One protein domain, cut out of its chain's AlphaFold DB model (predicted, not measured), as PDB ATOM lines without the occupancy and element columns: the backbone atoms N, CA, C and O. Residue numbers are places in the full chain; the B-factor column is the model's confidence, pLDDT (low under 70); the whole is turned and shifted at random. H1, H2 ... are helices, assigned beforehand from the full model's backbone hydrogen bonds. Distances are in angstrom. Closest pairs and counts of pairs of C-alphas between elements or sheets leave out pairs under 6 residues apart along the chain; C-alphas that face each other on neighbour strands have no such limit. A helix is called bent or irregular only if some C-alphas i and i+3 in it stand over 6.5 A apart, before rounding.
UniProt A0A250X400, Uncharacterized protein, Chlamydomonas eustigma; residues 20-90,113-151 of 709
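Overview. This is residues 20 to 90 and 113 to 151 of the 709 residues of an uncharacterized protein of Chlamydomonas eustigma (UniProt A0A250X400). A long helix, H4, runs through the middle of a flat, all-helix domain, with H2 side by side with it and H3 packed along its earlier part, running the opposite way. H1 crosses H2, and at the far end of H4 the short H5 folds back on it as a helical hairpin. The printed part has 110 residues with five named helices, H1 to H5 in order along the chain, and no named strand. The whole is compact, with a radius of gyration of the C-alphas of 14.6 A, and its C-alphas span 48 by 37 by 20 A.

Arrangement. H1, residues 24 to 34, touches H2, residues 44 to 56, and the closest C-alphas, those of Ala 28 and Leu 50, are 4.1 A apart. Their lines are about perpendicular, but only just, at 71 degrees. H1 is close to but not clearly touching H3, residues 70 to 89: one pair of C-alphas is within 8 A, those of Tyr 32 and Leu 72 at 7.3 A. H2 touches H4, residues 113 to 136, with 29 pairs of C-alphas within 8 A. The closest C-alphas of these two are those of Ala 51 and Leu 122, 4.4 A apart, and the helices run the same way at a shallow tilt of 22 degrees. H3 touches H4 by residues 116 to 126 of H4 alone, with the C-alphas of Ala 80 and Tyr 119 closest at 5.0 A. These two run opposite ways at a shallow tilt of 32 degrees. H5, residues 139 to 147, forms a helical hairpin with H4 and touches residues 133 to 135 of H4 alone. The closest C-alphas are those of Ile 134 and Ser 142, 4.9 A apart; the two run opposite ways at a shallow tilt of 33 degrees, only just short of steep. H4 is the hub, touching three other helices. Of the four pairs that touch, three are at a shallow tilt, a mostly aligned packing in which the helices run nearly along one another. H2 and H3 are apart, and H1 is apart from H4. In H1, H2, H4 and H5 every backbone O i to N i+4 pair is within hydrogen-bond range, and in H3 10 of 16 are.

Along the chain. H1 begins at C-alpha 24, at (98.250, 90.971, 42.843), and is 15.4 A from first to last C-alpha. H2 is 18.1 A long. H3 is 29.3 A long and neither bent nor irregular, but only just: C-alphas 80 and 83 are 6.3 A apart. H4, the longest with 24 residues, measures 34.9 A and starts at C-alpha 113, at (101.444, 74.656, 55.955). H5 is 12.4 A long and ends at C-alpha 147, at (83.885, 99.955, 69.758).

Size, cuts and confidence. The C-alphas of Leu 90 and Pro 138 are the two farthest apart, at 48.9 A. Residues 91 to 112 are not printed, and C-alphas 90 and 113 are 14.1 A apart across this cut, which lies in the link from H3 to H4. The link from H2 to H3, residues 57 to 69, is long, that from H1 to H2 is short, and that from H4 to H5 is tight. The mean pLDDT of the printed part is 83.1, and it is under 70 at residues 58 to 64, 84 to 90 and 150 to 151.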
ATOM      1  N   PRO A  20      97.392  85.238  31.849       83.50
ATOM      2  CA  PRO A  20      97.999  86.354  32.554       83.50
ATOM      3  C   PRO A  20      98.008  86.017  34.043       83.50
ATOM      4  O   PRO A  20      96.980  85.621  34.598       83.50
ATOM      5  N   LYS A  21      99.190  86.104  34.670       81.75
ATOM      6  CA  LYS A  21      99.305  85.906  36.115       81.75
ATOM      7  C   LYS A  21      98.316  86.873  36.768       81.75
ATOM      8  O   LYS A  21      98.381  88.062  36.441       81.75
ATOM      9  N   PRO A  22      97.392  86.378  37.609       80.06
ATOM     10  CA  PRO A  22      96.357  87.218  38.188       80.06
ATOM     11  C   PRO A  22      97.017  88.407  38.876       80.06
ATOM     12  O   PRO A  22      98.052  88.259  39.535       80.06
ATOM     13  N   ASN A  23      96.457  89.595  38.655       90.75
ATOM     14  CA  ASN A  23      97.022  90.810  39.211       90.75
ATOM     15  C   ASN A  23      97.018  90.680  40.739       90.75
ATOM     16  O   ASN A  23      96.027  90.263  41.337       90.75
ATOM     17  N   PHE A  24      98.121  91.046  41.389       90.56
ATOM     18  CA  PHE A  24      98.250  90.971  42.843       90.56
ATOM     19  C   PHE A  24      97.090  91.672  43.571       90.56
ATOM     20  O   PHE A  24      96.577  91.175  44.570       90.56
ATOM     21  N   LYS A  25      96.615  92.793  43.011       91.94
ATOM     22  CA  LYS A  25      95.466  93.547  43.524       91.94
ATOM     23  C   LYS A  25      94.140  92.783  43.395       91.94
ATOM     24  O   LYS A  25      93.290  92.898  44.270       91.94
ATOM     25  N   GLU A  26      93.973  91.995  42.335       94.69
ATOM     26  CA  GLU A  26      92.788  91.147  42.132       94.69
ATOM     27  C   GLU A  26      92.780  89.976  43.116       94.69
ATOM     28  O   GLU A  26      91.741  89.688  43.703       94.69
ATOM     29  N   LEU A  27      93.939  89.349  43.360       96.00
ATOM     30  CA  LEU A  27      94.071  88.295  44.373       96.00
ATOM     31  C   LEU A  27      93.722  88.811  45.772       96.00
ATOM     32  O   LEU A  27      92.975  88.156  46.497       96.00
ATOM     33  N   ALA A  28      94.220  89.997  46.132       95.50
ATOM     34  CA  ALA A  28      93.896  90.634  47.403       95.50
ATOM     35  C   ALA A  28      92.399  90.975  47.507       95.50
ATOM     36  O   ALA A  28      91.784  90.700  48.535       95.50
ATOM     37  N   GLY A  29      91.798  91.512  46.437       95.44
ATOM     38  CA  GLY A  29      90.362  91.809  46.382       95.44
ATOM     39  C   GLY A  29      89.500  90.562  46.553       95.44
ATOM     40  O   GLY A  29      88.590  90.548  47.376       95.44
ATOM     41  N   LYS A  30      89.860  89.473  45.869       96.25
ATOM     42  CA  LYS A  30      89.155  88.196  45.976       96.25
ATOM     43  C   LYS A  30      89.282  87.567  47.365       96.25
ATOM     44  O   LYS A  30      88.289  87.062  47.889       96.25
ATOM     45  N   ALA A  31      90.464  87.627  47.990       96.44
ATOM     46  CA  ALA A  31      90.624  87.231  49.392       96.44
ATOM     47  C   ALA A  31      89.747  88.076  50.314       96.44
ATOM     48  O   ALA A  31      89.061  87.524  51.169       96.44
ATOM     49  N   TYR A  32      89.759  89.398  50.139       96.44
ATOM     50  CA  TYR A  32      88.983  90.312  50.966       96.44
ATOM     51  C   TYR A  32      87.484  90.014  50.895       96.44
ATOM     52  O   TYR A  32      86.853  89.902  51.942       96.44
ATOM     53  N   GLU A  33      86.935  89.853  49.688       96.12
ATOM     54  CA  GLU A  33      85.526  89.505  49.463       96.12
ATOM     55  C   GLU A  33      85.186  88.143  50.070       96.12
ATOM     56  O   GLU A  33      84.202  88.016  50.798       96.12
ATOM     57  N   SER A  34      86.034  87.139  49.842       96.50
ATOM     58  CA  SER A  34      85.813  85.783  50.352       96.50
ATOM     59  C   SER A  34      85.819  85.745  51.880       96.50
ATOM     60  O   SER A  34      84.969  85.096  52.480       96.50
ATOM     61  N   LEU A  35      86.723  86.490  52.525       95.75
ATOM     62  CA  LEU A  35      86.826  86.580  53.983       95.75
ATOM     63  C   LEU A  35      85.685  87.367  54.646       95.75
ATOM     64  O   LEU A  35      85.682  87.471  55.870       95.75
ATOM     65  N   GLN A  36      84.707  87.892  53.902       95.19
ATOM     66  CA  GLN A  36      83.481  88.446  54.494       95.19
ATOM     67  C   GLN A  36      82.408  87.378  54.781       95.19
ATOM     68  O   GLN A  36      81.442  87.670  55.481       95.19
ATOM     69  N   PHE A  37      82.550  86.149  54.275       95.25
ATOM     70  CA  PHE A  37      81.561  85.074  54.456       95.25
ATOM     71  C   PHE A  37      81.896  84.168  55.650       95.25
ATOM     72  O   PHE A  37      83.039  84.116  56.083       95.25
ATOM     73  N   ASP A  38      80.924  83.431  56.197       90.81
ATOM     74  CA  ASP A  38      81.123  82.569  57.384       90.81
ATOM     75  C   ASP A  38      82.123  81.422  57.171       90.81
ATOM     76  O   ASP A  38      82.800  81.006  58.108       90.81
ATOM     77  N   TYR A  39      82.240  80.936  55.933       87.94
ATOM     78  CA  TYR A  39      83.092  79.806  55.560       87.94
ATOM     79  C   TYR A  39      83.930  80.171  54.333       87.94
ATOM     80  O   TYR A  39      83.619  79.762  53.211       87.94
ATOM     81  N   PRO A  40      84.962  81.009  54.513       91.56
ATOM     82  CA  PRO A  40      85.690  81.587  53.399       91.56
ATOM     83  C   PRO A  40      86.594  80.535  52.737       91.56
ATOM     84  O   PRO A  40      87.528  80.014  53.346       91.56
ATOM     85  N   ALA A  41      86.340  80.233  51.463       93.38
ATOM     86  CA  ALA A  41      87.205  79.375  50.655       93.38
ATOM     87  C   ALA A  41      88.301  80.225  49.994       93.38
ATOM     88  O   ALA A  41      88.100  80.775  48.913       93.38
ATOM     89  N   VAL A  42      89.451  80.353  50.664       95.75
ATOM     90  CA  VAL A  42      90.555  81.229  50.230       95.75
ATOM     91  C   VAL A  42      91.846  80.437  50.087       95.75
ATOM     92  O   VAL A  42      92.218  79.661  50.966       95.75
ATOM     93  N   SER A  43      92.544  80.638  48.976       95.75
ATOM     94  CA  SER A  43      93.859  80.046  48.732       95.75
ATOM     95  C   SER A  43      94.975  80.816  49.446       95.75
ATOM     96  O   SER A  43      94.867  82.016  49.705       95.75
ATOM     97  N   ALA A  44      96.105  80.152  49.709       95.00
ATOM     98  CA  ALA A  44      97.243  80.772  50.395       95.00
ATOM     99  C   ALA A  44      97.791  81.999  49.641       95.00
ATOM    100  O   ALA A  44      98.191  82.981  50.263       95.00
ATOM    101  N   ALA A  45      97.762  81.969  48.304       95.06
ATOM    102  CA  ALA A  45      98.201  83.080  47.464       95.06
ATOM    103  C   ALA A  45      97.289  84.313  47.594       95.06
ATOM    104  O   ALA A  45      97.787  85.436  47.639       95.06
ATOM    105  N   GLU A  46      95.972  84.114  47.692       96.38
ATOM    106  CA  GLU A  46      95.001  85.197  47.897       96.38
ATOM    107  C   GLU A  46      95.168  85.818  49.294       96.38
ATOM    108  O   GLU A  46      95.272  87.040  49.415       96.38
ATOM    109  N   VAL A  47      95.292  84.994  50.345       95.88
ATOM    110  CA  VAL A  47      95.528  85.473  51.723       95.88
ATOM    111  C   VAL A  47      96.854  86.238  51.826       95.88
ATOM    112  O   VAL A  47      96.906  87.313  52.423       95.88
ATOM    113  N   HIS A  48      97.922  85.730  51.202       94.38
ATOM    114  CA  HIS A  48      99.219  86.407  51.169       94.38
ATOM    115  C   HIS A  48      99.147  87.750  50.429       94.38
ATOM    116  O   HIS A  48      99.709  88.742  50.894       94.38
ATOM    117  N   ALA A  49      98.442  87.811  49.295       95.06
ATOM    118  CA  ALA A  49      98.261  89.058  48.555       95.06
ATOM    119  C   ALA A  49      97.509  90.115  49.377       95.06
ATOM    120  O   ALA A  49      97.876  91.296  49.374       95.06
ATOM    121  N   LEU A  50      96.497  89.691  50.141       95.25
ATOM    122  CA  LEU A  50      95.784  90.571  51.058       95.25
ATOM    123  C   LEU A  50      96.689  91.063  52.200       95.25
ATOM    124  O   LEU A  50      96.704  92.260  52.484       95.25
ATOM    125  N   ALA A  51      97.484  90.177  52.808       93.00
ATOM    126  CA  ALA A  51      98.415  90.535  53.881       93.00
ATOM    127  C   ALA A  51      99.447  91.586  53.431       93.00
ATOM    128  O   ALA A  51      99.655  92.586  54.117       93.00
ATOM    129  N   GLU A  52     100.043  91.405  52.254       91.94
ATOM    130  CA  GLU A  52     100.963  92.378  51.653       91.94
ATOM    131  C   GLU A  52     100.278  93.698  51.296       91.94
ATOM    132  O   GLU A  52     100.877  94.759  51.444       91.94
ATOM    133  N   THR A  53      99.005  93.670  50.890       92.06
ATOM    134  CA  THR A  53      98.261  94.912  50.638       92.06
ATOM    135  C   THR A  53      98.081  95.722  51.926       92.06
ATOM    136  O   THR A  53      98.282  96.934  51.904       92.06
ATOM    137  N   PHE A  54      97.798  95.068  53.060       89.69
ATOM    138  CA  PHE A  54      97.768  95.725  54.376       89.69
ATOM    139  C   PHE A  54      99.154  96.214  54.836       89.69
ATOM    140  O   PHE A  54      99.252  97.256  55.481       89.69
ATOM    141  N   ARG A  55     100.243  95.507  54.498       86.62
ATOM    142  CA  ARG A  55     101.617  95.965  54.798       86.62
ATOM    143  C   ARG A  55     102.019  97.179  53.958       86.62
ATOM    144  O   ARG A  55     102.635  98.108  54.478       86.62
ATOM    145  N   GLY A  56     101.687  97.149  52.668       84.88
ATOM    146  CA  GLY A  56     102.096  98.131  51.666       84.88
ATOM    147  C   GLY A  56     101.238  99.393  51.625       84.88
ATOM    148  O   GLY A  56     101.694 100.408  51.095       84.88
ATOM    149  N   SER A  57     100.030  99.376  52.199       75.69
ATOM    150  CA  SER A  57      99.200 100.570  52.370       75.69
ATOM    151  C   SER A  57      99.825 101.498  53.415       75.69
ATOM    152  O   SER A  57      99.408 101.557  54.572       75.69
ATOM    153  N   GLY A  58     100.874 102.215  53.019       62.66
ATOM    154  CA  GLY A  58     101.371 103.351  53.775       62.66
ATOM    155  C   GLY A  58     100.248 104.372  53.956       62.66
ATOM    156  O   GLY A  58      99.431 104.569  53.058       62.66
ATOM    157  N   ILE A  59     100.229 105.051  55.103       56.97
ATOM    158  CA  ILE A  59      99.201 106.020  55.537       56.97
ATOM    159  C   ILE A  59      99.206 107.303  54.670       56.97
ATOM    160  O   ILE A  59      98.764 108.358  55.100       56.97
ATOM    161  N   LYS A  60      99.745 107.276  53.445       58.91
ATOM    162  CA  LYS A  60      99.917 108.494  52.645       58.91
ATOM    163  C   LYS A  60      98.590 109.114  52.198       58.91
ATOM    164  O   LYS A  60      98.555 110.329  52.086       58.91
ATOM    165  N   ASP A  61      97.509 108.330  52.105       52.81
ATOM    166  CA  ASP A  61      96.170 108.823  51.728       52.81
ATOM    167  C   ASP A  61      95.054 108.389  52.703       52.81
ATOM    168  O   ASP A  61      93.871 108.374  52.369       52.81
ATOM    169  N   GLY A  62      95.418 108.018  53.936       52.44
ATOM    170  CA  GLY A  62      94.477 107.834  55.051       52.44
ATOM    171  C   GLY A  62      93.513 106.641  54.985       52.44
ATOM    172  O   GLY A  62      92.827 106.385  55.973       52.44
ATOM    173  N   TRP A  63      93.446 105.889  53.883       53.62
ATOM    174  CA  TRP A  63      92.530 104.753  53.748       53.62
ATOM    175  C   TRP A  63      93.228 103.507  53.207       53.62
ATOM    176  O   TRP A  63      93.948 103.538  52.211       53.62
ATOM    177  N   PHE A  64      92.979 102.382  53.877       64.50
ATOM    178  CA  PHE A  64      93.284 101.068  53.334       64.50
ATOM    179  C   PHE A  64      92.520 100.885  52.023       64.50
ATOM    180  O   PHE A  64      91.372 101.311  51.903       64.50
ATOM    181  N   SER A  65      93.114 100.174  51.063       77.19
ATOM    182  CA  SER A  65      92.382  99.736  49.865       77.19
ATOM    183  C   SER A  65      91.161  98.871  50.217       77.19
ATOM    184  O   SER A  65      90.256  98.729  49.401       77.19
ATOM    185  N   PHE A  66      91.143  98.323  51.436       87.56
ATOM    186  CA  PHE A  66      90.108  97.462  51.983       87.56
ATOM    187  C   PHE A  66      89.701  97.925  53.383       87.56
ATOM    188  O   PHE A  66      90.550  98.101  54.256       87.56
ATOM    189  N   ASN A  67      88.402  98.089  53.633       87.56
ATOM    190  CA  ASN A  67      87.917  98.423  54.969       87.56
ATOM    191  C   ASN A  67      88.122  97.238  55.912       87.56
ATOM    192  O   ASN A  67      87.639  96.143  55.651       87.56
ATOM    193  N   LEU A  68      88.808  97.444  57.036       87.62
ATOM    194  CA  LEU A  68      88.880  96.408  58.059       87.62
ATOM    195  C   LEU A  68      87.485  96.227  58.681       87.62
ATOM    196  O   LEU A  68      86.934  97.163  59.254       87.62
ATOM    197  N   THR A  69      86.907  95.037  58.526       88.12
ATOM    198  CA  THR A  69      85.620  94.652  59.119       88.12
ATOM    199  C   THR A  69      85.854  93.666  60.264       88.12
ATOM    200  O   THR A  69      86.825  92.903  60.247       88.12
ATOM    201  N   ALA A  70      84.952  93.634  61.251       83.75
ATOM    202  CA  ALA A  70      85.002  92.634  62.324       83.75
ATOM    203  C   ALA A  70      84.965  91.198  61.765       83.75
ATOM    204  O   ALA A  70      85.649  90.306  62.266       83.75
ATOM    205  N   LYS A  71      84.232  90.996  60.663       89.00
ATOM    206  CA  LYS A  71      84.118  89.706  59.981       89.00
ATOM    207  C   LYS A  71      85.435  89.244  59.361       89.00
ATOM    208  O   LYS A  71      85.844  88.111  59.599       89.00
ATOM    209  N   LEU A  72      86.136  90.142  58.663       92.19
ATOM    210  CA  LEU A  72      87.470  89.878  58.120       92.19
ATOM    211  C   LEU A  72      88.453  89.481  59.226       92.19
ATOM    212  O   LEU A  72      89.176  88.498  59.084       92.19
ATOM    213  N   ALA A  73      88.470  90.236  60.329       89.06
ATOM    214  CA  ALA A  73      89.358  89.960  61.454       89.06
ATOM    215  C   ALA A  73      89.058  88.592  62.091       89.06
ATOM    216  O   ALA A  73      89.973  87.792  62.284       89.06
ATOM    217  N   SER A  74      87.779  88.296  62.345       88.12
ATOM    218  CA  SER A  74      87.333  87.017  62.908       88.12
ATOM    219  C   SER A  74      87.723  85.833  62.020       88.12
ATOM    220  O   SER A  74      88.349  84.882  62.485       88.12
ATOM    221  N   ASN A  75      87.467  85.930  60.716       92.56
ATOM    222  CA  ASN A  75      87.793  84.873  59.763       92.56
ATOM    223  C   ASN A  75      89.302  84.682  59.570       92.56
ATOM    224  O   ASN A  75      89.761  83.550  59.413       92.56
ATOM    225  N   ALA A  76      90.091  85.758  59.629       91.56
ATOM    226  CA  ALA A  76      91.546  85.648  59.605       91.56
ATOM    227  C   ALA A  76      92.068  84.868  60.826       91.56
ATOM    228  O   ALA A  76      92.896  83.967  60.679       91.56
ATOM    229  N   VAL A  77      91.537  85.159  62.021       88.94
ATOM    230  CA  VAL A  77      91.889  84.448  63.264       88.94
ATOM    231  C   VAL A  77      91.408  82.997  63.231       88.94
ATOM    232  O   VAL A  77      92.152  82.093  63.619       88.94
ATOM    233  N   ALA A  78      90.198  82.740  62.730       88.75
ATOM    234  CA  ALA A  78      89.682  81.387  62.545       88.75
ATOM    235  C   ALA A  78      90.588  80.572  61.604       88.75
ATOM    236  O   ALA A  78      90.976  79.456  61.944       88.75
ATOM    237  N   GLY A  79      91.015  81.155  60.478       90.00
ATOM    238  CA  GLY A  79      91.952  80.519  59.549       90.00
ATOM    239  C   GLY A  79      93.314  80.216  60.182       90.00
ATOM    240  O   GLY A  79      93.852  79.123  59.999       90.00
ATOM    241  N   ALA A  80      93.844  81.135  60.995       87.19
ATOM    242  CA  ALA A  80      95.093  80.922  61.729       87.19
ATOM    243  C   ALA A  80      94.969  79.833  62.813       87.19
ATOM    244  O   ALA A  80      95.920  79.107  63.077       87.19
ATOM    245  N   THR A  81      93.805  79.687  63.449       85.25
ATOM    246  CA  THR A  81      93.623  78.760  64.581       85.25
ATOM    247  C   THR A  81      93.220  77.352  64.150       85.25
ATOM    248  O   THR A  81      93.810  76.377  64.623       85.25
ATOM    249  N   GLN A  82      92.270  77.207  63.222       84.62
ATOM    250  CA  GLN A  82      91.716  75.905  62.820       84.62
ATOM    251  C   GLN A  82      92.771  74.964  62.216       84.62
ATOM    252  O   GLN A  82      92.769  73.761  62.491       84.62
ATOM    253  N   LEU A  83      93.728  75.510  61.460       75.00
ATOM    254  CA  LEU A  83      94.771  74.721  60.799       75.00
ATOM    255  C   LEU A  83      95.806  74.139  61.784       75.00
ATOM    256  O   LEU A  83      96.415  73.108  61.493       75.00
ATOM    257  N   THR A  84      95.957  74.715  62.986       64.12
ATOM    258  CA  THR A  84      96.833  74.143  64.031       64.12
ATOM    259  C   THR A  84      96.241  72.902  64.699       64.12
ATOM    260  O   THR A  84      96.982  72.000  65.100       64.12
ATOM    261  N   CYS A  85      94.911  72.836  64.816       56.69
ATOM    262  CA  CYS A  85      94.222  71.767  65.538       56.69
ATOM    263  C   CYS A  85      94.179  70.471  64.712       56.69
ATOM    264  O   CYS A  85      94.473  69.387  65.225       56.69
ATOM    265  N   SER A  86      93.944  70.592  63.401       58.31
ATOM    266  CA  SER A  86      93.896  69.449  62.477       58.31
ATOM    267  C   SER A  86      95.240  68.703  62.377       58.31
ATOM    268  O   SER A  86      95.274  67.473  62.341       58.31
ATOM    269  N   SER A  87      96.370  69.421  62.462       55.03
ATOM    270  CA  SER A  87      97.710  68.810  62.437       55.03
ATOM    271  C   SER A  87      98.013  67.944  63.673       55.03
ATOM    272  O   SER A  87      98.788  66.988  63.589       55.03
ATOM    273  N   LYS A  88      97.387  68.235  64.824       55.06
ATOM    274  CA  LYS A  88      97.558  67.449  66.059       55.06
ATOM    275  C   LYS A  88      96.672  66.201  66.088       55.06
ATOM    276  O   LYS A  88      97.123  65.176  66.589       55.06
ATOM    277  N   GLN A  89      95.471  66.250  65.507       52.66
ATOM    278  CA  GLN A  89      94.572  65.087  65.428       52.66
ATOM    279  C   GLN A  89      95.117  63.955  64.542       52.66
ATOM    280  O   GLN A  89      94.914  62.788  64.857       52.66
ATOM    281  N   LEU A  90      95.877  64.273  63.490       50.88
ATOM    282  CA  LEU A  90      96.512  63.260  62.633       50.88
ATOM    283  C   LEU A  90      97.714  62.549  63.276       50.88
ATOM    284  O   LEU A  90      98.169  61.538  62.751       50.88
ATOM    285  N   GLY A 113     100.491  73.825  55.216       82.88
ATOM    286  CA  GLY A 113     101.444  74.656  55.955       82.88
ATOM    287  C   GLY A 113     101.523  76.084  55.413       82.88
ATOM    288  O   GLY A 113     101.533  77.041  56.188       82.88
ATOM    289  N   GLY A 114     101.489  76.237  54.084       90.50
ATOM    290  CA  GLY A 114     101.515  77.551  53.437       90.50
ATOM    291  C   GLY A 114     100.266  78.391  53.721       90.50
ATOM    292  O   GLY A 114     100.368  79.603  53.897       90.50
ATOM    293  N   LEU A 115      99.091  77.757  53.818       91.69
ATOM    294  CA  LEU A 115      97.840  78.463  54.107       91.69
ATOM    295  C   LEU A 115      97.796  78.995  55.545       91.69
ATOM    296  O   LEU A 115      97.438  80.152  55.754       91.69
ATOM    297  N   HIS A 116      98.208  78.185  56.524       89.81
ATOM    298  CA  HIS A 116      98.295  78.623  57.919       89.81
ATOM    299  C   HIS A 116      99.252  79.813  58.067       89.81
ATOM    300  O   HIS A 116      98.903  80.827  58.670       89.81
ATOM    301  N   GLU A 117     100.449  79.721  57.473       88.00
ATOM    302  CA  GLU A 117     101.429  80.811  57.491       88.00
ATOM    303  C   GLU A 117     100.864  82.098  56.862       88.00
ATOM    304  O   GLU A 117     101.057  83.189  57.403       88.00
ATOM    305  N   ALA A 118     100.109  81.982  55.765       90.62
ATOM    306  CA  ALA A 118      99.447  83.121  55.137       90.62
ATOM    307  C   ALA A 118      98.411  83.782  56.068       90.62
ATOM    308  O   ALA A 118      98.403  85.009  56.183       90.62
ATOM    309  N   TYR A 119      97.591  83.002  56.783       92.75
ATOM    310  CA  TYR A 119      96.625  83.541  57.750       92.75
ATOM    311  C   TYR A 119      97.296  84.232  58.941       92.75
ATOM    312  O   TYR A 119      96.895  85.336  59.304       92.75
ATOM    313  N   CYS A 120      98.360  83.653  59.508       86.75
ATOM    314  CA  CYS A 120      99.142  84.307  60.563       86.75
ATOM    315  C   CYS A 120      99.716  85.652  60.094       86.75
ATOM    316  O   CYS A 120      99.618  86.661  60.796       86.75
ATOM    317  N   ASN A 121     100.260  85.682  58.874       86.31
ATOM    318  CA  ASN A 121     100.774  86.904  58.262       86.31
ATOM    319  C   ASN A 121      99.676  87.953  58.045       86.31
ATOM    320  O   ASN A 121      99.927  89.141  58.267       86.31
ATOM    321  N   LEU A 122      98.470  87.530  57.652       91.38
ATOM    322  CA  LEU A 122      97.314  88.411  57.516       91.38
ATOM    323  C   LEU A 122      96.877  88.981  58.872       91.38
ATOM    324  O   LEU A 122      96.698  90.191  58.976       91.38
ATOM    325  N   CYS A 123      96.768  88.156  59.919       88.19
ATOM    326  CA  CYS A 123      96.447  88.619  61.273       88.19
ATOM    327  C   CYS A 123      97.458  89.662  61.768       88.19
ATOM    328  O   CYS A 123      97.057  90.715  62.262       88.19
ATOM    329  N   ALA A 124      98.759  89.409  61.591       81.38
ATOM    330  CA  ALA A 124      99.804  90.357  61.966       81.38
ATOM    331  C   ALA A 124      99.688  91.677  61.183       81.38
ATOM    332  O   ALA A 124      99.774  92.755  61.771       81.38
ATOM    333  N   ALA A 125      99.448  91.607  59.868       85.25
ATOM    334  CA  ALA A 125      99.294  92.788  59.021       85.25
ATOM    335  C   ALA A 125      98.050  93.615  59.390       85.25
ATOM    336  O   ALA A 125      98.150  94.838  59.512       85.25
ATOM    337  N   ILE A 126      96.906  92.960  59.626       87.31
ATOM    338  CA  ILE A 126      95.663  93.586  60.099       87.31
ATOM    339  C   ILE A 126      95.890  94.268  61.447       87.31
ATOM    340  O   ILE A 126      95.504  95.421  61.626       87.31
ATOM    341  N   PHE A 127      96.541  93.577  62.382       82.50
ATOM    342  CA  PHE A 127      96.780  94.099  63.718       82.50
ATOM    343  C   PHE A 127      97.647  95.366  63.686       82.50
ATOM    344  O   PHE A 127      97.256  96.408  64.214       82.50
ATOM    345  N   ILE A 128      98.793  95.305  63.001       78.50
ATOM    346  CA  ILE A 128      99.702  96.448  62.825       78.50
ATOM    347  C   ILE A 128      98.971  97.624  62.164       78.50
ATOM    348  O   ILE A 128      99.136  98.776  62.567       78.50
ATOM    349  N   SER A 129      98.153  97.328  61.158       82.00
ATOM    350  CA  SER A 129      97.349  98.306  60.428       82.00
ATOM    351  C   SER A 129      96.316  98.997  61.321       82.00
ATOM    352  O   SER A 129      96.224 100.226  61.320       82.00
ATOM    353  N   LEU A 130      95.571  98.227  62.118       82.62
ATOM    354  CA  LEU A 130      94.575  98.742  63.057       82.62
ATOM    355  C   LEU A 130      95.224  99.643  64.105       82.62
ATOM    356  O   LEU A 130      94.771 100.763  64.324       82.62
ATOM    357  N   VAL A 131      96.321  99.183  64.696       78.62
ATOM    358  CA  VAL A 131      97.101  99.950  65.664       78.62
ATOM    359  C   VAL A 131      97.592 101.266  65.074       78.62
ATOM    360  O   VAL A 131      97.378 102.318  65.664       78.62
ATOM    361  N   ARG A 132      98.211 101.236  63.889       78.19
ATOM    362  CA  ARG A 132      98.663 102.457  63.207       78.19
ATOM    363  C   ARG A 132      97.518 103.438  62.988       78.19
ATOM    364  O   ARG A 132      97.701 104.631  63.198       78.19
ATOM    365  N   LYS A 133      96.343 102.932  62.605       81.00
ATOM    366  CA  LYS A 133      95.144 103.750  62.421       81.00
ATOM    367  C   LYS A 133      94.690 104.381  63.739       81.00
ATOM    368  O   LYS A 133      94.518 105.592  63.775       81.00
ATOM    369  N   ILE A 134      94.575 103.598  64.811       81.19
ATOM    370  CA  ILE A 134      94.234 104.080  66.162       81.19
ATOM    371  C   ILE A 134      95.210 105.167  66.623       81.19
ATOM    372  O   ILE A 134      94.799 106.178  67.175       81.19
ATOM    373  N   LEU A 135      96.504 104.990  66.362       76.31
ATOM    374  CA  LEU A 135      97.528 105.961  66.747       76.31
ATOM    375  C   LEU A 135      97.513 107.238  65.891       76.31
ATOM    376  O   LEU A 135      98.033 108.263  66.320       76.31
ATOM    377  N   SER A 136      96.949 107.180  64.682       79.12
ATOM    378  CA  SER A 136      96.834 108.330  63.773       79.12
ATOM    379  C   SER A 136      95.552 109.148  63.956       79.12
ATOM    380  O   SER A 136      95.462 110.259  63.435       79.12
ATOM    381  N   LEU A 137      94.553 108.593  64.643       80.56
ATOM    382  CA  LEU A 137      93.246 109.212  64.828       80.56
ATOM    383  C   LEU A 137      93.196 110.038  66.125       80.56
ATOM    384  O   LEU A 137      93.886 109.708  67.094       80.56
ATOM    385  N   PRO A 138      92.369 111.099  66.177       83.44
ATOM    386  CA  PRO A 138      91.992 111.732  67.435       83.44
ATOM    387  C   PRO A 138      91.392 110.712  68.407       83.44
ATOM    388  O   PRO A 138      90.724 109.767  67.998       83.44
ATOM    389  N   GLU A 139      91.569 110.939  69.707       75.50
ATOM    390  CA  GLU A 139      91.170 109.993  70.756       75.50
ATOM    391  C   GLU A 139      89.713 109.508  70.642       75.50
ATOM    392  O   GLU A 139      89.458 108.307  70.714       75.50
ATOM    393  N   ALA A 140      88.765 110.426  70.431       80.62
ATOM    394  CA  ALA A 140      87.350 110.083  70.292       80.62
ATOM    395  C   ALA A 140      87.099 109.127  69.111       80.62
ATOM    396  O   ALA A 140      86.323 108.179  69.225       80.62
ATOM    397  N   ASP A 141      87.810 109.331  68.002       85.56
ATOM    398  CA  ASP A 141      87.687 108.509  66.798       85.56
ATOM    399  C   ASP A 141      88.371 107.148  66.970       85.56
ATOM    400  O   ASP A 141      87.911 106.145  66.424       85.56
ATOM    401  N   SER A 142      89.451 107.094  67.749       81.38
ATOM    402  CA  SER A 142      90.141 105.855  68.111       81.38
ATOM    403  C   SER A 142      89.263 104.938  68.955       81.38
ATOM    404  O   SER A 142      89.188 103.740  68.676       81.38
ATOM    405  N   TRP A 143      88.545 105.493  69.935       79.06
ATOM    406  CA  TRP A 143      87.572 104.739  70.728       79.06
ATOM    407  C   TRP A 143      86.371 104.302  69.892       79.06
ATOM    408  O   TRP A 143      86.042 103.119  69.891       79.06
ATOM    409  N   ALA A 144      85.794 105.204  69.094       82.44
ATOM    410  CA  ALA A 144      84.701 104.863  68.182       82.44
ATOM    411  C   ALA A 144      85.112 103.817  67.127       82.44
ATOM    412  O   ALA A 144      84.275 103.084  66.597       82.44
ATOM    413  N   LEU A 145      86.401 103.743  66.776       80.50
ATOM    414  CA  LEU A 145      86.937 102.688  65.924       80.50
ATOM    415  C   LEU A 145      87.023 101.356  66.671       80.50
ATOM    416  O   LEU A 145      86.663 100.344  66.082       80.50
ATOM    417  N   LEU A 146      87.492 101.348  67.921       79.56
ATOM    418  CA  LEU A 146      87.611 100.141  68.747       79.56
ATOM    419  C   LEU A 146      86.250  99.538  69.113       79.56
ATOM    420  O   LEU A 146      86.100  98.322  69.033       79.56
ATOM    421  N   GLU A 147      85.256 100.371  69.418       78.94
ATOM    422  CA  GLU A 147      83.885  99.955  69.758       78.94
ATOM    423  C   GLU A 147      83.228  99.138  68.628       78.94
ATOM    424  O   GLU A 147      82.492  98.189  68.870       78.94
ATOM    425  N   LYS A 148      83.589  99.405  67.364       78.31
ATOM    426  CA  LYS A 148      83.113  98.633  66.197       78.31
ATOM    427  C   LYS A 148      83.637  97.195  66.137       78.31
ATOM    428  O   LYS A 148      83.150  96.416  65.318       78.31
ATOM    429  N   TYR A 149      84.655  96.866  66.930       70.81
ATOM    430  CA  TYR A 149      85.235  95.525  67.024       70.81
ATOM    431  C   TYR A 149      84.905  94.836  68.345       70.81
ATOM    432  O   TYR A 149      85.399  93.730  68.577       70.81
ATOM    433  N   GLU A 150      84.090  95.455  69.203       64.81
ATOM    434  CA  GLU A 150      83.570  94.764  70.372       64.81
ATOM    435  C   GLU A 150      82.704  93.589  69.882       64.81
ATOM    436  O   GLU A 150      81.866  93.771  68.990       64.81
ATOM    437  N   PRO A 151      82.948  92.356  70.363       52.91
ATOM    438  CA  PRO A 151      82.115  91.229  69.982       52.91
ATOM    439  C   PRO A 151      80.661  91.562  70.339       52.91
ATOM    440  O   PRO A 151      80.432  92.149  71.400       52.91
TER     441      PRO A 151